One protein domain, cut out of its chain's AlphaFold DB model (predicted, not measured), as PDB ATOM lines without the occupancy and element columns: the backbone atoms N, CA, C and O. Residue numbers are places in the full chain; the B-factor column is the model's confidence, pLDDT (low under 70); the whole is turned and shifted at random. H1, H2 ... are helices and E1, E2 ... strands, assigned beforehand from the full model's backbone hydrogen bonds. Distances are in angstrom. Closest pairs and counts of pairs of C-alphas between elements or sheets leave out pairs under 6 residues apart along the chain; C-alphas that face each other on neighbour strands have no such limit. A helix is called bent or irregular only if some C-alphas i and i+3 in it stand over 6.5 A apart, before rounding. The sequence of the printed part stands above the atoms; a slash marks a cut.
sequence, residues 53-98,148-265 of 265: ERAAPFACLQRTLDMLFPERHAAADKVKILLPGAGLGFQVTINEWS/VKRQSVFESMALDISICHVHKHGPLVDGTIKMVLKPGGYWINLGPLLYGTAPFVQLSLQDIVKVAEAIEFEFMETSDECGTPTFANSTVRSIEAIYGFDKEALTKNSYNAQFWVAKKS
ATOM      1  N   GLU A  53       2.732  -0.319  43.155       86.44
ATOM      2  CA  GLU A  53       2.494   0.960  42.469       86.44
ATOM      3  C   GLU A  53       3.796   1.657  42.075       86.44
ATOM      4  O   GLU A  53       3.865   2.277  41.016       86.44
ATOM      5  N   ARG A  54       4.838   1.572  42.916       84.00
ATOM      6  CA  ARG A  54       6.097   2.307  42.707       84.00
ATOM      7  C   ARG A  54       7.002   1.674  41.655       84.00
ATOM      8  O   ARG A  54       7.639   2.404  40.901       84.00
ATOM      9  N   ALA A  55       7.088   0.344  41.612       83.19
ATOM     10  CA  ALA A  55       8.169  -0.360  40.925       83.19
ATOM     11  C   ALA A  55       8.281   0.001  39.436       83.19
ATOM     12  O   ALA A  55       9.345   0.427  38.991       83.19
ATOM     13  N   ALA A  56       7.194  -0.135  38.669       81.69
ATOM     14  CA  ALA A  56       7.234   0.113  37.227       81.69
ATOM     15  C   ALA A  56       7.414   1.606  36.878       81.69
ATOM     16  O   ALA A  56       8.346   1.923  36.132       81.69
ATOM     17  N   PRO A  57       6.626   2.547  37.442       78.81
ATOM     18  CA  PRO A  57       6.784   3.963  37.118       78.81
ATOM     19  C   PRO A  57       8.142   4.527  37.573       78.81
ATOM     20  O   PRO A  57       8.765   5.307  36.850       78.81
ATOM     21  N   PHE A  58       8.655   4.104  38.735       81.00
ATOM     22  CA  PHE A  58       9.934   4.614  39.245       81.00
ATOM     23  C   PHE A  58      11.130   4.007  38.510       81.00
ATOM     24  O   PHE A  58      12.126   4.704  38.329       81.00
ATOM     25  N   ALA A  59      11.037   2.761  38.034       83.62
ATOM     26  CA  ALA A  59      12.082   2.168  37.201       83.62
ATOM     27  C   ALA A  59      12.278   2.953  35.895       83.62
ATOM     28  O   ALA A  59      13.418   3.228  35.518       83.62
ATOM     29  N   CYS A  60      11.184   3.369  35.245       84.69
ATOM     30  CA  CYS A  60      11.257   4.227  34.062       84.69
ATOM     31  C   CYS A  60      11.942   5.567  34.386       84.69
ATOM     32  O   CYS A  60      12.939   5.913  33.750       84.69
ATOM     33  N   LEU A  61      11.493   6.274  35.435       83.06
ATOM     34  CA  LEU A  61      12.113   7.536  35.864       83.06
ATOM     35  C   LEU A  61      13.609   7.378  36.163       83.06
ATOM     36  O   LEU A  61      14.417   8.185  35.707       83.06
ATOM     37  N   GLN A  62      13.991   6.342  36.911       82.62
ATOM     38  CA  GLN A  62      15.379   6.112  37.300       82.62
ATOM     39  C   GLN A  62      16.279   5.881  36.082       82.62
ATOM     40  O   GLN A  62      17.325   6.519  35.981       82.62
ATOM     41  N   ARG A  63      15.845   5.054  35.123       84.12
ATOM     42  CA  ARG A  63      16.598   4.817  33.882       84.12
ATOM     43  C   ARG A  63      16.725   6.079  33.040       84.12
ATOM     44  O   ARG A  63      17.791   6.347  32.499       84.12
ATOM     45  N   THR A  64      15.668   6.883  32.947       87.12
ATOM     46  CA  THR A  64      15.738   8.176  32.258       87.12
ATOM     47  C   THR A  64      16.765   9.099  32.908       87.12
ATOM     48  O   THR A  64      17.557   9.717  32.200       87.12
ATOM     49  N   LEU A  65      16.816   9.151  34.240       84.56
ATOM     50  CA  LEU A  65      17.841   9.912  34.959       84.56
ATOM     51  C   LEU A  65      19.253   9.356  34.725       84.56
ATOM     52  O   LEU A  65      20.187  10.142  34.580       84.56
ATOM     53  N   ASP A  66      19.412   8.031  34.657       83.88
ATOM     54  CA  ASP A  66      20.680   7.372  34.319       83.88
ATOM     55  C   ASP A  66      21.168   7.733  32.910       83.88
ATOM     56  O   ASP A  66      22.348   8.027  32.732       83.88
ATOM     57  N   MET A  67      20.266   7.766  31.927       86.19
ATOM     58  CA  MET A  67      20.597   8.105  30.540       86.19
ATOM     59  C   MET A  67      20.912   9.592  30.354       86.19
ATOM     60  O   MET A  67      21.852   9.934  29.642       86.19
ATOM     61  N   LEU A  68      20.134  10.481  30.979       86.06
ATOM     62  CA  LEU A  68      20.328  11.928  30.850       86.06
ATOM     63  C   LEU A  68      21.536  12.428  31.654       86.06
ATOM     64  O   LEU A  68      22.190  13.388  31.249       86.06
ATOM     65  N   PHE A  69      21.835  11.788  32.788       84.88
ATOM     66  CA  PHE A  69      22.890  12.207  33.711       84.88
ATOM     67  C   PHE A  69      23.720  11.002  34.208       84.88
ATOM     68  O   PHE A  69      23.663  10.655  35.399       84.88
ATOM     69  N   PRO A  70      24.519  10.365  33.328       82.62
ATOM     70  CA  PRO A  70      25.311   9.181  33.680       82.62
ATOM     71  C   PRO A  70      26.381   9.488  34.739       82.62
ATOM     72  O   PRO A  70      26.559   8.732  35.690       82.62
ATOM     73  N   GLU A  71      27.011  10.661  34.650       79.19
ATOM     74  CA  GLU A  71      28.100  11.085  35.542       79.19
ATOM     75  C   GLU A  71      27.616  11.775  36.830       79.19
ATOM     76  O   GLU A  71      28.413  12.332  37.587       79.19
ATOM     77  N   ARG A  72      26.308  11.758  37.130       73.19
ATOM     78  CA  ARG A  72      25.736  12.504  38.273       73.19
ATOM     79  C   ARG A  72      26.282  12.095  39.640       73.19
ATOM     80  O   ARG A  72      26.177  12.864  40.589       73.19
ATOM     81  N   HIS A  73      26.822  10.881  39.745       69.00
ATOM     82  CA  HIS A  73      27.434  10.368  40.974       69.00
ATOM     83  C   HIS A  73      28.896  10.803  41.129       69.00
ATOM     84  O   HIS A  73      29.398  10.824  42.250       69.00
ATOM     85  N   ALA A  74      29.565  11.150  40.025       67.31
ATOM     86  CA  ALA A  74      30.964  11.572  39.983       67.31
ATOM     87  C   ALA A  74      31.131  13.101  39.884       67.31
ATOM     88  O   ALA A  74      32.193  13.628  40.216       67.31
ATOM     89  N   ALA A  75      30.098  13.819  39.433       61.25
ATOM     90  CA  ALA A  75      30.129  15.267  39.269       61.25
ATOM     91  C   ALA A  75      30.285  16.001  40.615       61.25
ATOM     92  O   ALA A  75      29.557  15.744  41.575       61.25
ATOM     93  N   ALA A  76      31.217  16.961  40.661       56.69
ATOM     94  CA  ALA A  76      31.379  17.866  41.802       56.69
ATOM     95  C   ALA A  76      30.124  18.736  42.015       56.69
ATOM     96  O   ALA A  76      29.731  18.995  43.154       56.69
ATOM     97  N   ASP A  77      29.467  19.115  40.915       64.00
ATOM     98  CA  ASP A  77      28.183  19.805  40.914       64.00
ATOM     99  C   ASP A  77      27.034  18.800  40.838       64.00
ATOM    100  O   ASP A  77      26.890  18.039  39.881       64.00
ATOM    101  N   LYS A  78      26.183  18.808  41.864       71.62
ATOM    102  CA  LYS A  78      25.007  17.935  41.927       71.62
ATOM    103  C   LYS A  78      23.923  18.400  40.956       71.62
ATOM    104  O   LYS A  78      23.597  19.586  40.923       71.62
ATOM    105  N   VAL A  79      23.302  17.444  40.263       73.69
ATOM    106  CA  VAL A  79      22.101  17.671  39.442       73.69
ATOM    107  C   VAL A  79      20.959  18.178  40.330       73.69
ATOM    108  O   VAL A  79      20.636  17.564  41.351       73.69
ATOM    109  N   LYS A  80      20.342  19.295  39.943       77.56
ATOM    110  CA  LYS A  80      19.242  19.949  40.659       77.56
ATOM    111  C   LYS A  80      17.904  19.543  40.058       77.56
ATOM    112  O   LYS A  80      17.589  19.884  38.917       77.56
ATOM    113  N   ILE A  81      17.106  18.847  40.856       75.94
ATOM    114  CA  ILE A  81      15.811  18.301  40.452       75.94
ATOM    115  C   ILE A  81      14.706  18.957  41.290       75.94
ATOM    116  O   ILE A  81      14.777  18.989  42.522       75.94
ATOM    117  N   LEU A  82      13.671  19.454  40.617       74.00
ATOM    118  CA  LEU A  82      12.408  19.889  41.210       74.00
ATOM    119  C   LEU A  82      11.346  18.823  40.954       74.00
ATOM    120  O   LEU A  82      11.213  18.314  39.843       74.00
ATOM    121  N   LEU A  83      10.564  18.517  41.981       71.88
ATOM    122  CA  LEU A  83       9.449  17.576  41.901       71.88
ATOM    123  C   LEU A  83       8.208  18.299  42.447       71.88
ATOM    124  O   LEU A  83       7.994  18.344  43.664       71.88
ATOM    125  N   PRO A  84       7.421  18.959  41.580       66.00
ATOM    126  CA  PRO A  84       6.155  19.556  41.978       66.00
ATOM    127  C   PRO A  84       5.139  18.474  42.362       66.00
ATOM    128  O   PRO A  84       5.013  17.468  41.667       66.00
ATOM    129  N   GLY A  85       4.408  18.680  43.461       58.09
ATOM    130  CA  GLY A  85       3.415  17.719  43.957       58.09
ATOM    131  C   GLY A  85       4.028  16.367  44.327       58.09
ATOM    132  O   GLY A  85       3.404  15.328  44.125       58.09
ATOM    133  N   ALA A  86       5.279  16.377  44.797       53.22
ATOM    134  CA  ALA A  86       6.101  15.184  44.959       53.22
ATOM    135  C   ALA A  86       5.496  14.083  45.824       53.22
ATOM    136  O   ALA A  86       5.915  12.930  45.706       53.22
ATOM    137  N   GLY A  87       4.631  14.427  46.781       56.41
ATOM    138  CA  GLY A  87       4.588  13.625  47.993       56.41
ATOM    139  C   GLY A  87       6.019  13.444  48.528       56.41
ATOM    140  O   GLY A  87       6.703  14.419  48.838       56.41
ATOM    141  N   LEU A  88       6.497  12.201  48.636       41.97
ATOM    142  CA  LEU A  88       7.662  11.852  49.452       41.97
ATOM    143  C   LEU A  88       8.804  11.206  48.615       41.97
ATOM    144  O   LEU A  88       8.754  10.005  48.375       41.97
ATOM    145  N   GLY A  89       9.900  11.923  48.261       38.56
ATOM    146  CA  GLY A  89      11.082  11.314  47.578       38.56
ATOM    147  C   GLY A  89      12.190  12.223  46.994       38.56
ATOM    148  O   GLY A  89      11.855  13.202  46.352       38.56
ATOM    149  N   PHE A  90      13.483  11.831  47.124       36.78
ATOM    150  CA  PHE A  90      14.751  12.363  46.508       36.78
ATOM    151  C   PHE A  90      15.445  13.637  47.091       36.78
ATOM    152  O   PHE A  90      14.846  14.379  47.866       36.78
ATOM    153  N   GLN A  91      16.743  13.880  46.759       42.97
ATOM    154  CA  GLN A  91      17.460  15.158  47.032       42.97
ATOM    155  C   GLN A  91      16.947  16.202  46.039       42.97
ATOM    156  O   GLN A  91      17.528  16.457  44.987       42.97
ATOM    157  N   VAL A  92      15.774  16.706  46.368       53.41
ATOM    158  CA  VAL A  92      14.855  17.362  45.462       53.41
ATOM    159  C   VAL A  92      14.209  18.496  46.227       53.41
ATOM    160  O   VAL A  92      13.853  18.350  47.402       53.41
ATOM    161  N   THR A  93      14.017  19.624  45.555       56.12
ATOM    162  CA  THR A  93      13.124  20.650  46.085       56.12
ATOM    163  C   THR A  93      11.702  20.119  45.944       56.12
ATOM    164  O   THR A  93      11.145  20.060  44.851       56.12
ATOM    165  N   ILE A  94      11.142  19.639  47.054       59.84
ATOM    166  CA  ILE A  94       9.750  19.198  47.118       59.84
ATOM    167  C   ILE A  94       8.875  20.443  47.230       59.84
ATOM    168  O   ILE A  94       9.029  21.226  48.168       59.84
ATOM    169  N   ASN A  95       7.955  20.605  46.281       64.94
ATOM    170  CA  ASN A  95       6.898  21.604  46.358       64.94
ATOM    171  C   ASN A  95       5.567  20.887  46.604       64.94
ATOM    172  O   ASN A  95       5.005  20.303  45.679       64.94
ATOM    173  N   GLU A  96       5.095  20.903  47.849       72.62
ATOM    174  CA  GLU A  96       3.846  20.266  48.267       72.62
ATOM    175  C   GLU A  96       2.904  21.304  48.886       72.62
ATOM    176  O   GLU A  96       3.255  21.996  49.845       72.62
ATOM    177  N   TRP A  97       1.695  21.382  48.335       71.12
ATOM    178  CA  TRP A  97       0.663  22.323  48.761       71.12
ATOM    179  C   TRP A  97      -0.186  21.771  49.913       71.12
ATOM    180  O   TRP A  97      -0.669  22.525  50.757       71.12
ATOM    181  N   SER A  98      -0.380  20.452  49.975       78.69
ATOM    182  CA  SER A  98      -1.220  19.822  50.989       78.69
ATOM    183  C   SER A  98      -0.559  19.861  52.367       78.69
ATOM    184  O   SER A  98       0.452  19.204  52.624       78.69
ATOM    185  N   VAL A 148      18.221   8.286  53.434       48.78
ATOM    186  CA  VAL A 148      18.001   8.961  52.151       48.78
ATOM    187  C   VAL A 148      17.772  10.453  52.427       48.78
ATOM    188  O   VAL A 148      16.646  10.879  52.671       48.78
ATOM    189  N   LYS A 149      18.844  11.263  52.428       38.97
ATOM    190  CA  LYS A 149      18.787  12.730  52.593       38.97
ATOM    191  C   LYS A 149      17.842  13.363  51.558       38.97
ATOM    192  O   LYS A 149      18.244  13.676  50.441       38.97
ATOM    193  N   ARG A 150      16.589  13.595  51.951       45.44
ATOM    194  CA  ARG A 150      15.577  14.350  51.197       45.44
ATOM    195  C   ARG A 150      15.562  15.786  51.725       45.44
ATOM    196  O   ARG A 150      14.764  16.148  52.586       45.44
ATOM    197  N   GLN A 151      16.559  16.574  51.326       31.91
ATOM    198  CA  GLN A 151      16.707  17.961  51.777       31.91
ATOM    199  C   GLN A 151      15.945  18.897  50.836       31.91
ATOM    200  O   GLN A 151      16.228  18.940  49.644       31.91
ATOM    201  N   SER A 152      14.997  19.652  51.389       30.67
ATOM    202  CA  SER A 152      14.304  20.748  50.717       30.67
ATOM    203  C   SER A 152      15.150  22.018  50.804       30.67
ATOM    204  O   SER A 152      15.407  22.484  51.915       30.67
ATOM    205  N   VAL A 153      15.536  22.602  49.670       27.69
ATOM    206  CA  VAL A 153      16.014  23.991  49.618       27.69
ATOM    207  C   VAL A 153      15.217  24.726  48.547       27.69
ATOM    208  O   VAL A 153      15.212  24.328  47.385       27.69
ATOM    209  N   PHE A 154      14.512  25.775  48.959       31.84
ATOM    210  CA  PHE A 154      13.975  26.789  48.060       31.84
ATOM    211  C   PHE A 154      15.041  27.882  47.967       31.84
ATOM    212  O   PHE A 154      15.113  28.765  48.812       31.84
ATOM    213  N   GLU A 155      15.898  27.786  46.961       29.36
ATOM    214  CA  GLU A 155      16.686  28.915  46.479       29.36
ATOM    215  C   GLU A 155      16.440  29.018  44.980       29.36
ATOM    216  O   GLU A 155      16.290  28.003  44.297       29.36
ATOM    217  N   SER A 156      16.341  30.249  44.482       32.56
ATOM    218  CA  SER A 156      16.062  30.619  43.093       32.56
ATOM    219  C   SER A 156      17.196  30.196  42.151       32.56
ATOM    220  O   SER A 156      17.920  31.026  41.602       32.56
ATOM    221  N   MET A 157      17.396  28.893  41.998       40.44
ATOM    222  CA  MET A 157      18.420  28.311  41.149       40.44
ATOM    223  C   MET A 157      17.767  27.724  39.906       40.44
ATOM    224  O   MET A 157      16.748  27.046  39.994       40.44
ATOM    225  N   ALA A 158      18.379  27.963  38.748       52.88
ATOM    226  CA  ALA A 158      17.977  27.318  37.510       52.88
ATOM    227  C   ALA A 158      18.122  25.790  37.660       52.88
ATOM    228  O   ALA A 158      19.170  25.305  38.104       52.88
ATOM    229  N   LEU A 159      17.055  25.055  37.351       59.22
ATOM    230  CA  LEU A 159      16.961  23.613  37.573       59.22
ATOM    231  C   LEU A 159      17.387  22.831  36.336       59.22
ATOM    232  O   LEU A 159      17.171  23.271  35.204       59.22
ATOM    233  N   ASP A 160      17.949  21.649  36.575       62.28
ATOM    234  CA  ASP A 160      18.288  20.696  35.523       62.28
ATOM    235  C   ASP A 160      17.063  19.882  35.104       62.28
ATOM    236  O   ASP A 160      16.941  19.547  33.927       62.28
ATOM    237  N   ILE A 161      16.167  19.568  36.055       67.56
ATOM    238  CA  ILE A 161      14.997  18.711  35.828       67.56
ATOM    239  C   ILE A 161      13.761  19.209  36.588       67.56
ATOM    240  O   ILE A 161      13.855  19.531  37.773       67.56
ATOM    241  N   SER A 162      12.592  19.174  35.940       60.19
ATOM    242  CA  SER A 162      11.275  19.205  36.596       60.19
ATOM    243  C   SER A 162      10.547  17.882  36.350       60.19
ATOM    244  O   SER A 162      10.313  17.536  35.193       60.19
ATOM    245  N   ILE A 163      10.198  17.148  37.410       60.16
ATOM    246  CA  ILE A 163       9.460  15.877  37.326       60.16
ATOM    247  C   ILE A 163       8.006  16.101  37.750       60.16
ATOM    248  O   ILE A 163       7.753  16.462  38.892       60.16
ATOM    249  N   CYS A 164       7.036  15.858  36.872       61.78
ATOM    250  CA  CYS A 164       5.614  15.961  37.218       61.78
ATOM    251  C   CYS A 164       5.035  14.567  37.520       61.78
ATOM    252  O   CYS A 164       4.800  13.795  36.592       61.78
ATOM    253  N   HIS A 165       4.790  14.257  38.804       57.19
ATOM    254  CA  HIS A 165       4.094  13.035  39.260       57.19
ATOM    255  C   HIS A 165       2.633  13.362  39.592       57.19
ATOM    256  O   HIS A 165       2.225  13.502  40.748       57.19
ATOM    257  N   VAL A 166       1.843  13.597  38.551       51.94
ATOM    258  CA  VAL A 166       0.514  14.204  38.681       51.94
ATOM    259  C   VAL A 166      -0.508  13.202  39.218       51.94
ATOM    260  O   VAL A 166      -0.763  12.188  38.582       51.94
ATOM    261  N   HIS A 167      -1.153  13.515  40.347       51.47
ATOM    262  CA  HIS A 167      -2.262  12.704  40.878       51.47
ATOM    263  C   HIS A 167      -3.637  13.373  40.782       51.47
ATOM    264  O   HIS A 167      -4.632  12.659  40.735       51.47
ATOM    265  N   LYS A 168      -3.735  14.711  40.740       48.62
ATOM    266  CA  LYS A 168      -5.040  15.420  40.693       48.62
ATOM    267  C   LYS A 168      -5.059  16.752  39.928       48.62
ATOM    268  O   LYS A 168      -6.094  17.411  39.878       48.62
ATOM    269  N   HIS A 169      -3.943  17.153  39.332       51.88
ATOM    270  CA  HIS A 169      -3.832  18.413  38.604       51.88
ATOM    271  C   HIS A 169      -3.068  18.145  37.316       51.88
ATOM    272  O   HIS A 169      -1.848  18.050  37.370       51.88
ATOM    273  N   GLY A 170      -3.789  17.953  36.202       48.66
ATOM    274  CA  GLY A 170      -3.201  17.759  34.870       48.66
ATOM    275  C   GLY A 170      -2.006  18.692  34.620       48.66
ATOM    276  O   GLY A 170      -1.952  19.764  35.226       48.66
ATOM    277  N   PRO A 171      -1.039  18.292  33.776       54.03
ATOM    278  CA  PRO A 171       0.194  19.044  33.570       54.03
ATOM    279  C   PRO A 171      -0.152  20.500  33.266       54.03
ATOM    280  O   PRO A 171      -0.776  20.808  32.250       54.03
ATOM    281  N   LEU A 172       0.226  21.393  34.179       55.72
ATOM    282  CA  LEU A 172       0.203  22.816  33.913       55.72
ATOM    283  C   LEU A 172       1.328  23.051  32.912       55.72
ATOM    284  O   LEU A 172       2.484  23.234  33.281       55.72
ATOM    285  N   VAL A 173       0.992  22.987  31.625       57.34
ATOM    286  CA  VAL A 173       1.827  23.541  30.557       57.34
ATOM    287  C   VAL A 173       1.684  25.059  30.621       57.34
ATOM    288  O   VAL A 173       1.172  25.706  29.712       57.34
ATOM    289  N   ASP A 174       2.034  25.629  31.768       58.44
ATOM    290  CA  ASP A 174       2.162  27.059  31.938       58.44
ATOM    291  C   ASP A 174       3.635  27.447  31.755       58.44
ATOM    292  O   ASP A 174       4.553  26.617  31.735       58.44
ATOM    293  N   GLY A 175       3.884  28.741  31.579       62.81
ATOM    294  CA  GLY A 175       5.242  29.254  31.430       62.81
ATOM    295  C   GLY A 175       6.154  28.946  32.626       62.81
ATOM    296  O   GLY A 175       7.363  29.125  32.499       62.81
ATOM    297  N   THR A 176       5.634  28.466  33.763       73.12
ATOM    298  CA  THR A 176       6.412  28.249  34.983       73.12
ATOM    299  C   THR A 176       7.450  27.149  34.804       73.12
ATOM    300  O   THR A 176       8.604  27.383  35.159       73.12
ATOM    301  N   ILE A 177       7.113  26.006  34.186       78.50
ATOM    302  CA  ILE A 177       8.100  24.931  33.937       78.50
ATOM    303  C   ILE A 177       9.258  25.466  33.086       78.50
ATOM    304  O   ILE A 177      10.430  25.274  33.421       78.50
ATOM    305  N   LYS A 178       8.946  26.214  32.021       81.12
ATOM    306  CA  LYS A 178       9.975  26.832  31.179       81.12
ATOM    307  C   LYS A 178      10.785  27.879  31.947       81.12
ATOM    308  O   LYS A 178      11.990  27.964  31.731       81.12
ATOM    309  N   MET A 179      10.175  28.672  32.826       81.12
ATOM    310  CA  MET A 179      10.874  29.704  33.605       81.12
ATOM    311  C   MET A 179      11.870  29.119  34.611       81.12
ATOM    312  O   MET A 179      12.949  29.683  34.782       81.12
ATOM    313  N   VAL A 180      11.531  28.003  35.262       81.56
ATOM    314  CA  VAL A 180      12.379  27.416  36.314       81.56
ATOM    315  C   VAL A 180      13.500  26.523  35.766       81.56
ATOM    316  O   VAL A 180      14.521  26.336  36.431       81.56
ATOM    317  N   LEU A 181      13.346  25.993  34.547       83.50
ATOM    318  CA  LEU A 181      14.387  25.217  33.873       83.50
ATOM    319  C   LEU A 181      15.476  26.119  33.283       83.50
ATOM    320  O   LEU A 181      15.196  27.129  32.628       83.50
ATOM    321  N   LYS A 182      16.739  25.717  33.437       87.38
ATOM    322  CA  LYS A 182      17.850  26.332  32.694       87.38
ATOM    323  C   LYS A 182      17.748  26.009  31.189       87.38
ATOM    324  O   LYS A 182      17.128  25.003  30.841       87.38
ATOM    325  N   PRO A 183      18.345  26.809  30.285       90.81
ATOM    326  CA  PRO A 183      18.517  26.402  28.886       90.81
ATOM    327  C   PRO A 183      19.208  25.033  28.799       90.81
ATOM    328  O   PRO A 183      20.200  24.792  29.493       90.81
ATOM    329  N   GLY A 184      18.655  24.117  28.006       91.12
ATOM    330  CA  GLY A 184      19.084  22.718  27.944       91.12
ATOM    331  C   GLY A 184      18.611  21.824  29.100       91.12
ATOM    332  O   GLY A 184      18.980  20.653  29.123       91.12
ATOM    333  N   GLY A 185      17.827  22.345  30.051       91.19
ATOM    334  CA  GLY A 185      17.196  21.565  31.120       91.19
ATOM    335  C   GLY A 185      16.049  20.686  30.612       91.19
ATOM    336  O   GLY A 185      15.521  20.900  29.521       91.19
ATOM    337  N   TYR A 186      15.646  19.703  31.416       91.19
ATOM    338  CA  TYR A 186      14.682  18.674  31.030       91.19
ATOM    339  C   TYR A 186      13.386  18.756  31.838       91.19
ATOM    340  O   TYR A 186      13.374  18.899  33.059       91.19
ATOM    341  N   TRP A 187      12.265  18.590  31.159       91.19
ATOM    342  CA  TRP A 187      10.969  18.331  31.756       91.19
ATOM    343  C   TRP A 187      10.631  16.855  31.568       91.19
ATOM    344  O   TRP A 187      10.517  16.380  30.441       91.19
ATOM    345  N   ILE A 188      10.493  16.125  32.673       90.44
ATOM    346  CA  ILE A 188      10.103  14.716  32.676       90.44
ATOM    347  C   ILE A 188       8.690  14.634  33.255       90.44
ATOM    348  O   ILE A 188       8.443  15.085  34.373       90.44
ATOM    349  N   ASN A 189       7.744  14.060  32.524       89.94
ATOM    350  CA  ASN A 189       6.393  13.842  33.037       89.94
ATOM    351  C   ASN A 189       6.117  12.355  33.190       89.94
ATOM    352  O   ASN A 189       6.488  11.572  32.321       89.94
ATOM    353  N   LEU A 190       5.409  11.992  34.256       87.25
ATOM    354  CA  LEU A 190       4.814  10.677  34.433       87.25
ATOM    355  C   LEU A 190       3.487  10.838  35.179       87.25
ATOM    356  O   LEU A 190       3.457  11.020  36.395       87.25
ATOM    357  N   GLY A 191       2.375  10.771  34.456       87.19
ATOM    358  CA  GLY A 191       1.066  10.842  35.100       87.19
ATOM    359  C   GLY A 191      -0.109  10.868  34.129       87.19
ATOM    360  O   GLY A 191       0.077  11.085  32.929       87.19
ATOM    361  N   PRO A 192      -1.332  10.622  34.622       87.00
ATOM    362  CA  PRO A 192      -2.548  10.796  33.842       87.00
ATOM    363  C   PRO A 192      -2.829  12.270  33.526       87.00
ATOM    364  O   PRO A 192      -2.388  13.182  34.225       87.00
ATOM    365  N   LEU A 193      -3.691  12.497  32.535       86.50
ATOM    366  CA  LEU A 193      -4.354  13.786  32.316       86.50
ATOM    367  C   LEU A 193      -5.636  13.882  33.156       86.50
ATOM    368  O   LEU A 193      -6.736  14.045  32.630       86.50
ATOM    369  N   LEU A 194      -5.498  13.721  34.475       81.69
ATOM    370  CA  LEU A 194      -6.619  13.826  35.406       81.69
ATOM    371  C   LEU A 194      -6.772  15.275  35.875       81.69
ATOM    372  O   LEU A 194      -6.045  15.747  36.753       81.69
ATOM    373  N   TYR A 195      -7.722  15.988  35.274       78.62
ATOM    374  CA  TYR A 195      -8.078  17.339  35.690       78.62
ATOM    375  C   TYR A 195      -8.918  17.298  36.972       78.62
ATOM    376  O   TYR A 195      -9.843  16.496  37.094       78.62
ATOM    377  N   GLY A 196      -8.565  18.150  37.938       72.00
ATOM    378  CA  GLY A 196      -9.256  18.257  39.222       72.00
ATOM    379  C   GLY A 196     -10.663  18.855  39.105       72.00
ATOM    380  O   GLY A 196     -11.246  18.945  38.030       72.00
ATOM    381  N   THR A 197     -11.230  19.284  40.230       66.19
ATOM    382  CA  THR A 197     -12.582  19.857  40.260       66.19
ATOM    383  C   THR A 197     -12.595  21.266  39.656       66.19
ATOM    384  O   THR A 197     -11.837  22.126  40.090       66.19
ATOM    385  N   ALA A 198     -13.478  21.499  38.677       72.75
ATOM    386  CA  ALA A 198     -13.691  22.788  38.000       72.75
ATOM    387  C   ALA A 198     -12.437  23.406  37.327       72.75
ATOM    388  O   ALA A 198     -12.072  24.546  37.618       72.75
ATOM    389  N   PRO A 199     -11.768  22.688  36.405       74.56
ATOM    390  CA  PRO A 199     -10.625  23.238  35.687       74.56
ATOM    391  C   PRO A 199     -11.087  24.318  34.696       74.56
ATOM    392  O   PRO A 199     -12.064  24.129  33.969       74.56
ATOM    393  N   PHE A 200     -10.353  25.431  34.621       73.50
ATOM    394  CA  PHE A 200     -10.607  26.474  33.620       73.50
ATOM    395  C   PHE A 200     -10.300  26.000  32.190       73.50
ATOM    396  O   PHE A 200     -10.970  26.418  31.250       73.50
ATOM    397  N   VAL A 201      -9.301  25.123  32.025       80.69
ATOM    398  CA  VAL A 201      -8.872  24.557  30.735       80.69
ATOM    399  C   VAL A 201      -8.559  23.069  30.912       80.69
ATOM    400  O   VAL A 201      -7.928  22.682  31.894       80.69
ATOM    401  N   GLN A 202      -8.989  22.244  29.953       83.94
ATOM    402  CA  GLN A 202      -8.698  20.808  29.890       83.94
ATOM    403  C   GLN A 202      -8.119  20.479  28.513       83.94
ATOM    404  O   GLN A 202      -8.858  20.291  27.549       83.94
ATOM    405  N   LEU A 203      -6.793  20.466  28.407       86.31
ATOM    406  CA  LEU A 203      -6.107  20.174  27.152       86.31
ATOM    407  C   LEU A 203      -6.078  18.668  26.876       86.31
ATOM    408  O   LEU A 203      -5.895  17.849  27.786       86.31
ATOM    409  N   SER A 204      -6.206  18.294  25.606       91.19
ATOM    410  CA  SER A 204      -5.843  16.942  25.191       91.19
ATOM    411  C   SER A 204      -4.322  16.759  25.259       91.19
ATOM    412  O   SER A 204      -3.568  17.734  25.264       91.19
ATOM    413  N   LEU A 205      -3.844  15.510  25.256       92.06
ATOM    414  CA  LEU A 205      -2.403  15.245  25.156       92.06
ATOM    415  C   LEU A 205      -1.802  15.869  23.891       92.06
ATOM    416  O   LEU A 205      -0.703  16.411  23.930       92.06
ATOM    417  N   GLN A 206      -2.542  15.828  22.781       92.88
ATOM    418  CA  GLN A 206      -2.107  16.424  21.524       92.88
ATOM    419  C   GLN A 206      -1.930  17.943  21.654       92.88
ATOM    420  O   GLN A 206      -0.974  18.494  21.114       92.88
ATOM    421  N   ASP A 207      -2.825  18.620  22.376       91.56
ATOM    422  CA  ASP A 207      -2.714  20.063  22.603       91.56
ATOM    423  C   ASP A 207      -1.560  20.396  23.552       91.56
ATOM    424  O   ASP A 207      -0.836  21.354  23.302       91.56
ATOM    425  N   ILE A 208      -1.333  19.583  24.590       90.88
ATOM    426  CA  ILE A 208      -0.177  19.722  25.492       90.88
ATOM    427  C   ILE A 208       1.134  19.668  24.703       90.88
ATOM    428  O   ILE A 208       1.973  20.551  24.876       90.88
ATOM    429  N   VAL A 209       1.294  18.680  23.817       92.31
ATOM    430  CA  VAL A 209       2.492  18.549  22.972       92.31
ATOM    431  C   VAL A 209       2.662  19.777  22.077       92.31
ATOM    432  O   VAL A 209       3.714  20.408  22.119       92.31
ATOM    433  N   LYS A 210       1.607  20.192  21.362       92.62
ATOM    434  CA  LYS A 210       1.650  21.379  20.487       92.62
ATOM    435  C   LYS A 210       2.019  22.658  21.240       92.62
ATOM    436  O   LYS A 210       2.801  23.462  20.742       92.62
ATOM    437  N   VAL A 211       1.437  22.873  22.421       91.19
ATOM    438  CA  VAL A 211       1.728  24.054  23.247       91.19
ATOM    439  C   VAL A 211       3.170  24.007  23.741       91.19
ATOM    440  O   VAL A 211       3.856  25.023  23.672       91.19
ATOM    441  N   ALA A 212       3.641  22.846  24.201       91.56
ATOM    442  CA  ALA A 212       5.012  22.661  24.657       91.56
ATOM    443  C   ALA A 212       6.032  22.937  23.533       91.56
ATOM    444  O   ALA A 212       6.981  23.693  23.745       91.56
ATOM    445  N   GLU A 213       5.797  22.418  22.327       92.94
ATOM    446  CA  GLU A 213       6.618  22.702  21.140       92.94
ATOM    447  C   GLU A 213       6.599  24.194  20.774       92.94
ATOM    448  O   GLU A 213       7.645  24.786  20.509       92.94
ATOM    449  N   ALA A 214       5.429  24.843  20.835       92.62
ATOM    450  CA  ALA A 214       5.294  26.276  20.570       92.62
ATOM    451  C   ALA A 214       6.051  27.154  21.584       92.62
ATOM    452  O   ALA A 214       6.435  28.277  21.258       92.62
ATOM    453  N   ILE A 215       6.294  26.646  22.797       90.38
ATOM    454  CA  ILE A 215       7.167  27.278  23.792       90.38
ATOM    455  C   ILE A 215       8.579  26.668  23.797       90.38
ATOM    456  O   ILE A 215       9.267  26.745  24.810       90.38
ATOM    457  N   GLU A 216       9.061  26.153  22.665       93.19
ATOM    458  CA  GLU A 216      10.455  25.730  22.435       93.19
ATOM    459  C   GLU A 216      10.924  24.542  23.298       93.19
ATOM    460  O   GLU A 216      12.111  24.428  23.634       93.19
ATOM    461  N   PHE A 217      10.004  23.649  23.668       93.81
ATOM    462  CA  PHE A 217      10.377  22.316  24.132       93.81
ATOM    463  C   PHE A 217      10.556  21.352  22.958       93.81
ATOM    464  O   PHE A 217       9.699  21.246  22.086       93.81
ATOM    465  N   GLU A 218      11.642  20.590  22.991       95.12
ATOM    466  CA  GLU A 218      11.913  19.490  22.070       95.12
ATOM    467  C   GLU A 218      11.636  18.161  22.781       95.12
ATOM    468  O   GLU A 218      12.310  17.821  23.758       95.12
ATOM    469  N   PHE A 219      10.635  17.404  22.326       95.31
ATOM    470  CA  PHE A 219      10.352  16.085  22.890       95.31
ATOM    471  C   PHE A 219      11.387  15.064  22.418       95.31
ATOM    472  O   PHE A 219      11.651  14.930  21.227       95.31
ATOM    473  N   MET A 220      11.940  14.313  23.363       94.94
ATOM    474  CA  MET A 220      13.034  13.381  23.132       94.94
ATOM    475  C   MET A 220      12.557  11.939  23.150       94.94
ATOM    476  O   MET A 220      11.654  11.579  23.906       94.94
ATOM    477  N   GLU A 221      13.232  11.097  22.372       94.00
ATOM    478  CA  GLU A 221      13.025   9.655  22.441       94.00
ATOM    479  C   GLU A 221      13.388   9.089  23.814       94.00
ATOM    480  O   GLU A 221      14.330   9.520  24.484       94.00
ATOM    481  N   THR A 222      12.609   8.095  24.229       92.44
ATOM    482  CA  THR A 222      12.727   7.432  25.531       92.44
ATOM    483  C   THR A 222      12.698   5.916  25.360       92.44
ATOM    484  O   THR A 222      12.296   5.417  24.311       92.44
ATOM    485  N   SER A 223      13.143   5.172  26.379       90.25
ATOM    486  CA  SER A 223      13.184   3.700  26.345       90.25
ATOM    487  C   SER A 223      11.802   3.085  26.091       90.25
ATOM    488  O   SER A 223      10.809   3.538  26.661       90.25
ATOM    489  N   ASP A 224      11.746   1.997  25.317       90.38
ATOM    490  CA  ASP A 224      10.519   1.214  25.094       90.38
ATOM    491  C   ASP A 224       9.936   0.610  26.378       90.38
ATOM    492  O   ASP A 224       8.743   0.326  26.468       90.38
ATOM    493  N   GLU A 225      10.753   0.479  27.419       87.75
ATOM    494  CA  GLU A 225      10.311   0.025  28.738       87.75
ATOM    495  C   GLU A 225       9.447   1.063  29.473       87.75
ATOM    496  O   GLU A 225       8.732   0.712  30.410       87.75
ATOM    497  N   CYS A 226       9.494   2.333  29.054       89.44
ATOM    498  CA  CYS A 226       8.649   3.408  29.576       89.44
ATOM    499  C   CYS A 226       7.249   3.436  28.938       89.44
ATOM    500  O   CYS A 226       6.516   4.413  29.095       89.44
ATOM    501  N   GLY A 227       6.876   2.371  28.224       92.00
ATOM    502  CA  GLY A 227       5.555   2.193  27.642       92.00
ATOM    503  C   GLY A 227       5.538   2.259  26.119       92.00
ATOM    504  O   GLY A 227       6.546   2.494  25.450       92.00
ATOM    505  N   THR A 228       4.357   2.050  25.553       94.56
ATOM    506  CA  THR A 228       4.145   2.097  24.101       94.56
ATOM    507  C   THR A 228       3.927   3.534  23.637       94.56
ATOM    508  O   THR A 228       3.277   4.281  24.370       94.56
ATOM    509  N   PRO A 229       4.369   3.933  22.433       96.00
ATOM    510  CA  PRO A 229       4.035   5.243  21.875       96.00
ATOM    511  C   PRO A 229       2.524   5.510  21.912       96.00
ATOM    512  O   PRO A 229       1.731   4.665  21.491       96.00
ATOM    513  N   THR A 230       2.118   6.675  22.421       95.81
ATOM    514  CA  THR A 230       0.697   7.047  22.526       95.81
ATOM    515  C   THR A 230       0.108   7.412  21.165       95.81
ATOM    516  O   THR A 230      -1.061   7.135  20.894       95.81
ATOM    517  N   PHE A 231       0.920   8.002  20.287       94.50
ATOM    518  CA  PHE A 231       0.569   8.282  18.898       94.50
ATOM    519  C   PHE A 231       1.562   7.608  17.948       94.50
ATOM    520  O   PHE A 231       2.692   7.300  18.330       94.50
ATOM    521  N   ALA A 232       1.161   7.409  16.689       90.44
ATOM    522  CA  ALA A 232       2.067   6.917  15.655       90.44
ATOM    523  C   ALA A 232       3.253   7.884  15.485       90.44
ATOM    524  O   ALA A 232       3.044   9.080  15.291       90.44
ATOM    525  N   ASN A 233       4.481   7.356  15.541       83.81
ATOM    526  CA  ASN A 233       5.736   8.117  15.450       83.81
ATOM    527  C   ASN A 233       5.888   9.227  16.512       83.81
ATOM    528  O   ASN A 233       6.458  10.277  16.222       83.81
ATOM    529  N   SER A 234       5.360   9.026  17.724       88.94
ATOM    530  CA  SER A 234       5.523   9.966  18.836       88.94
ATOM    531  C   SER A 234       6.510   9.454  19.880       88.94
ATOM    532  O   SER A 234       6.519   8.276  20.221       88.94
ATOM    533  N   THR A 235       7.271  10.392  20.435       94.69
ATOM    534  CA  THR A 235       8.170  10.233  21.586       94.69
ATOM    535  C   THR A 235       7.424  10.120  22.923       94.69
ATOM    536  O   THR A 235       8.002   9.709  23.931       94.69
ATOM    537  N   VAL A 236       6.136  10.494  22.955       95.38
ATOM    538  CA  VAL A 236       5.280  10.401  24.142       95.38
ATOM    539  C   VAL A 236       4.744   8.980  24.265       95.38
ATOM    540  O   VAL A 236       4.170   8.437  23.318       95.38
ATOM    541  N   ARG A 237       4.905   8.384  25.448       95.00
ATOM    542  CA  ARG A 237       4.574   6.983  25.722       95.00
ATOM    543  C   ARG A 237       3.451   6.846  26.744       95.00
ATOM    544  O   ARG A 237       3.267   7.703  27.602       95.00
ATOM    545  N   SER A 238       2.729   5.735  26.672       94.19
ATOM    546  CA  SER A 238       1.684   5.342  27.612       94.19
ATOM    547  C   SER A 238       2.166   4.181  28.478       94.19
ATOM    548  O   SER A 238       2.512   3.118  27.959       94.19
ATOM    549  N   ILE A 239       2.130   4.367  29.795       91.25
ATOM    550  CA  ILE A 239       2.521   3.386  30.812       91.25
ATOM    551  C   ILE A 239       1.357   3.141  31.776       91.25
ATOM    552  O   ILE A 239       0.708   4.084  32.229       91.25
ATOM    553  N   GLU A 240       1.075   1.876  32.100       90.75
ATOM    554  CA  GLU A 240       0.090   1.565  33.140       90.75
ATOM    555  C   GLU A 240       0.655   1.953  34.516       90.75
ATOM    556  O   GLU A 240       1.704   1.461  34.936       90.75
ATOM    557  N   ALA A 241      -0.061   2.816  35.233       87.81
ATOM    558  CA  ALA A 241       0.247   3.220  36.599       87.81
ATOM    559  C   ALA A 241      -0.924   2.855  37.519       87.81
ATOM    560  O   ALA A 241      -2.023   3.395  37.391       87.81
ATOM    561  N   ILE A 242      -0.696   1.918  38.441       88.06
ATOM    562  CA  ILE A 242      -1.691   1.515  39.441       88.06
ATOM    563  C   ILE A 242      -1.845   2.637  40.473       88.06
ATOM    564  O   ILE A 242      -0.858   3.251  40.869       88.06
ATOM    565  N   TYR A 243      -3.084   2.885  40.903       81.69
ATOM    566  CA  TYR A 243      -3.390   3.842  41.962       81.69
ATOM    567  C   TYR A 243      -4.554   3.333  42.820       81.69
ATOM    568  O   TYR A 243      -5.719   3.667  42.587       81.69
ATOM    569  N   GLY A 244      -4.249   2.455  43.777       79.75
ATOM    570  CA  GLY A 244      -5.257   1.744  44.571       79.75
ATOM    571  C   GLY A 244      -5.019   1.770  46.077       79.75
ATOM    572  O   GLY A 244      -5.969   1.565  46.829       79.75
ATOM    573  N   PHE A 245      -3.793   2.054  46.519       83.31
ATOM    574  CA  PHE A 245      -3.240   1.935  47.872       83.31
ATOM    575  C   PHE A 245      -3.314   0.518  48.468       83.31
ATOM    576  O   PHE A 245      -2.347   0.041  49.057       83.31
ATOM    577  N   ASP A 246      -4.443  -0.172  48.312       90.56
ATOM    578  CA  ASP A 246      -4.708  -1.514  48.814       90.56
ATOM    579  C   ASP A 246      -4.606  -2.567  47.692       90.56
ATOM    580  O   ASP A 246      -5.545  -2.767  46.923       90.56
ATOM    581  N   LYS A 247      -3.489  -3.308  47.641       90.88
ATOM    582  CA  LYS A 247      -3.298  -4.443  46.709       90.88
ATOM    583  C   LYS A 247      -4.231  -5.638  46.962       90.88
ATOM    584  O   LYS A 247      -4.311  -6.535  46.129       90.88
ATOM    585  N   GLU A 248      -4.862  -5.693  48.133       92.94
ATOM    586  CA  GLU A 248      -5.759  -6.765  48.576       92.94
ATOM    587  C   GLU A 248      -7.243  -6.388  48.467       92.94
ATOM    588  O   GLU A 248      -8.113  -7.208  48.778       92.94
ATOM    589  N   ALA A 249      -7.548  -5.161  48.038       92.94
ATOM    590  CA  ALA A 249      -8.915  -4.755  47.784       92.94
ATOM    591  C   ALA A 249      -9.507  -5.537  46.602       92.94
ATOM    592  O   ALA A 249      -8.844  -5.841  45.612       92.94
ATOM    593  N   LEU A 250     -10.812  -5.790  46.663       94.50
ATOM    594  CA  LEU A 250     -11.618  -6.377  45.588       94.50
ATOM    595  C   LEU A 250     -11.886  -5.383  44.438       94.50
ATOM    596  O   LEU A 250     -12.799  -5.580  43.638       94.50
ATOM    597  N   THR A 251     -11.123  -4.293  44.376       91.94
ATOM    598  CA  THR A 251     -11.155  -3.288  43.318       91.94
ATOM    599  C   THR A 251      -9.731  -2.862  42.982       91.94
ATOM    600  O   THR A 251      -8.874  -2.790  43.861       91.94
ATOM    601  N   LYS A 252      -9.479  -2.570  41.706       88.44
ATOM    602  CA  LYS A 252      -8.197  -2.061  41.219       88.44
ATOM    603  C   LYS A 252      -8.464  -0.910  40.260       88.44
ATOM    604  O   LYS A 252      -9.163  -1.091  39.268       88.44
ATOM    605  N   ASN A 253      -7.858   0.240  40.540       87.69
ATOM    606  CA  ASN A 253      -7.823   1.373  39.624       87.69
ATOM    607  C   ASN A 253      -6.413   1.503  39.043       87.69
ATOM    608  O   ASN A 253      -5.417   1.393  39.765       87.69
ATOM    609  N   SER A 254      -6.328   1.750  37.742       89.94
ATOM    610  CA  SER A 254      -5.084   2.107  37.068       89.94
ATOM    611  C   SER A 254      -5.326   3.225  36.061       89.94
ATOM    612  O   SER A 254      -6.444   3.453  35.595       89.94
ATOM    613  N   TYR A 255      -4.256   3.947  35.757       89.44
ATOM    614  CA  TYR A 255      -4.213   4.970  34.732       89.44
ATOM    615  C   TYR A 255      -3.308   4.524  33.591       89.44
ATOM    616  O   TYR A 255      -2.232   3.982  33.826       89.44
ATOM    617  N   ASN A 256      -3.691   4.871  32.365       92.00
ATOM    618  CA  ASN A 256      -2.759   4.939  31.243       92.00
ATOM    619  C   ASN A 256      -2.005   6.272  31.345       92.00
ATOM    620  O   ASN A 256      -2.374   7.272  30.719       92.00
ATOM    621  N   ALA A 257      -1.018   6.310  32.237       91.00
ATOM    622  CA  ALA A 257      -0.206   7.487  32.487       91.00
ATOM    623  C   ALA A 257       0.640   7.816  31.256       91.00
ATOM    624  O   ALA A 257       1.093   6.933  30.534       91.00
ATOM    625  N   GLN A 258       0.830   9.106  31.016       93.19
ATOM    626  CA  GLN A 258       1.588   9.604  29.884       93.19
ATOM    627  C   GLN A 258       2.998   9.957  30.347       93.19
ATOM    628  O   GLN A 258       3.175  10.687  31.327       93.19
ATOM    629  N   PHE A 259       3.987   9.415  29.649       93.19
ATOM    630  CA  PHE A 259       5.398   9.593  29.917       93.19
ATOM    631  C   PHE A 259       6.073  10.337  28.768       93.19
ATOM    632  O   PHE A 259       5.907   9.974  27.603       93.19
ATOM    633  N   TRP A 260       6.848  11.367  29.093       93.81
ATOM    634  CA  TRP A 260       7.702  12.044  28.120       93.81
ATOM    635  C   TRP A 260       8.904  12.700  28.783       93.81
ATOM    636  O   TRP A 260       8.891  13.016  29.975       93.81
ATOM    637  N   VAL A 261       9.920  12.949  27.961       94.44
ATOM    638  CA  VAL A 261      11.054  13.816  28.269       94.44
ATOM    639  C   VAL A 261      11.062  14.926  27.232       94.44
ATOM    640  O   VAL A 261      11.071  14.649  26.036       94.44
ATOM    641  N   ALA A 262      11.058  16.175  27.680       94.25
ATOM    642  CA  ALA A 262      11.124  17.338  26.814       94.25
ATOM    643  C   ALA A 262      12.283  18.244  27.237       94.25
ATOM    644  O   ALA A 262      12.411  18.599  28.408       94.25
ATOM    645  N   LYS A 263      13.147  18.614  26.298       94.75
ATOM    646  CA  LYS A 263      14.303  19.475  26.543       94.75
ATOM    647  C   LYS A 263      13.944  20.920  26.233       94.75
ATOM    648  O   LYS A 263      13.392  21.212  25.177       94.75
ATOM    649  N   LYS A 264      14.260  21.826  27.152       92.81
ATOM    650  CA  LYS A 264      14.145  23.264  26.920       92.81
ATOM    651  C   LYS A 264      15.272  23.705  25.984       92.81
ATOM    652  O   LYS A 264      16.441  23.495  26.323       92.81
ATOM    653  N   SER A 265      14.908  24.313  24.857       87.25
ATOM    654  CA  SER A 265      15.865  24.964  23.947       87.25
ATOM    655  C   SER A 265      16.606  26.120  24.620       87.25
ATOM    656  O   SER A 265      16.015  26.791  25.504       87.25
TER     657      SER A 265
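AT A GLANCE: This is residues 53 to 98 and 148 to 265 of the 265 residues of the protein "N2227 domain-containing protein" of Ophiocordyceps sinensis (strain Co18 / CGMCC 3.14243) (UniProt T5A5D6). One strongly twisted sheet of seven strands forms the body, with the long helix H1 covering part of one face and H3 and H4 over the opposite face. E7 runs through the sheet with E4 on one side and E5 and E6 on the other, while E3, E1 and E2 continue beyond E4; H2 is off the sheet, and residues 72 to 77 stick out. The printed part has 164 residues, with four named helices and seven named strands, which follow each other along the chain as H1, H2, E1, E2, E3, H3, E4, H4, E5, E6 and E7; the class is mixed, helices and strands, and the neighbour pairs E1 and E2, E1 and E3, and E3 and E4 are parallel, while E4 and E7, E5 and E7, and E6 and E7 are antiparallel. The whole is compact, with a radius of gyration of the C-alphas of 15.8 A and spans of 49 by 38 by 33 A.

IN THESE COORDINATES: Find C-alpha 254 at (-5.084, 2.107, 37.068); from there E7 runs 30.3 A to C-alpha 264 at (14.145, 23.264, 26.920). E4, residues 181 to 191, spans 19.6 A and bends by 120 degrees at residue 184. The other strands are E1, residues 81 to 84, E2, 92 to 95, E3, 159 to 164, E5, 217 to 220, and E6, 237 to 242. H1 begins at C-alpha 53, (2.494, 0.960, 42.469), and reaches residue 68, 23.9 A away. H2 is residues 70 to 73, H3 175 to 180 and H4 205 to 214, 14.2 A long. H1 and H2 are irregular: C-alphas 53 and 56 are 7.1 A apart, and C-alphas 70 and 73 are 7.7 A apart.

HOW THE PARTS SIT: Start at E7, antiparallel to E4, where N 187 and O 262 are 2.8 A apart. E5 and E6 are also antiparallel to E7: look at N 218 and O 263, 2.9 A, and N 241 and O 255, 2.8 A. E6 and E7 form a hairpin. E3 is parallel to E4, with N 186 and O 160 at 2.8 A. E1 is parallel to E3, N 82 and O 161 at 2.9 A, and to E2, N 93 and O 81 at 3.2 A. E3, H3 and E4 make a strand-helix-strand unit, two parallel neighbour strands with a helix between, its crossover right-handed. H1 is on the sheet at a height of 9.2 A, along the strands; its closest C-alphas to E6 are Glu 53 and Ile 242, 5.2 A. On the opposite face H3 lies over E4, slantwise to the strands, and H4 over E5, along them. In H3 and H4 every O i to N i+4 pair is within hydrogen-bond range, in H1 11 of 12; H2 is too short for such a pair, and its one O i to N i+3 pair is not within range.

THE WHOLE: The C-alphas farthest apart are those of Ala 76 and Leu 250, 49.5 A. Residues 99 to 147 are not printed, and C-alphas 98 and 148 are 22.1 A apart across the cut. The links E4 to H4, E5 to E6 and E6 to E7 are long. The mean pLDDT of the printed part is 77.1; it is under 70 at residues 73 to 77, 84 to 95, 148 to 175 and 197.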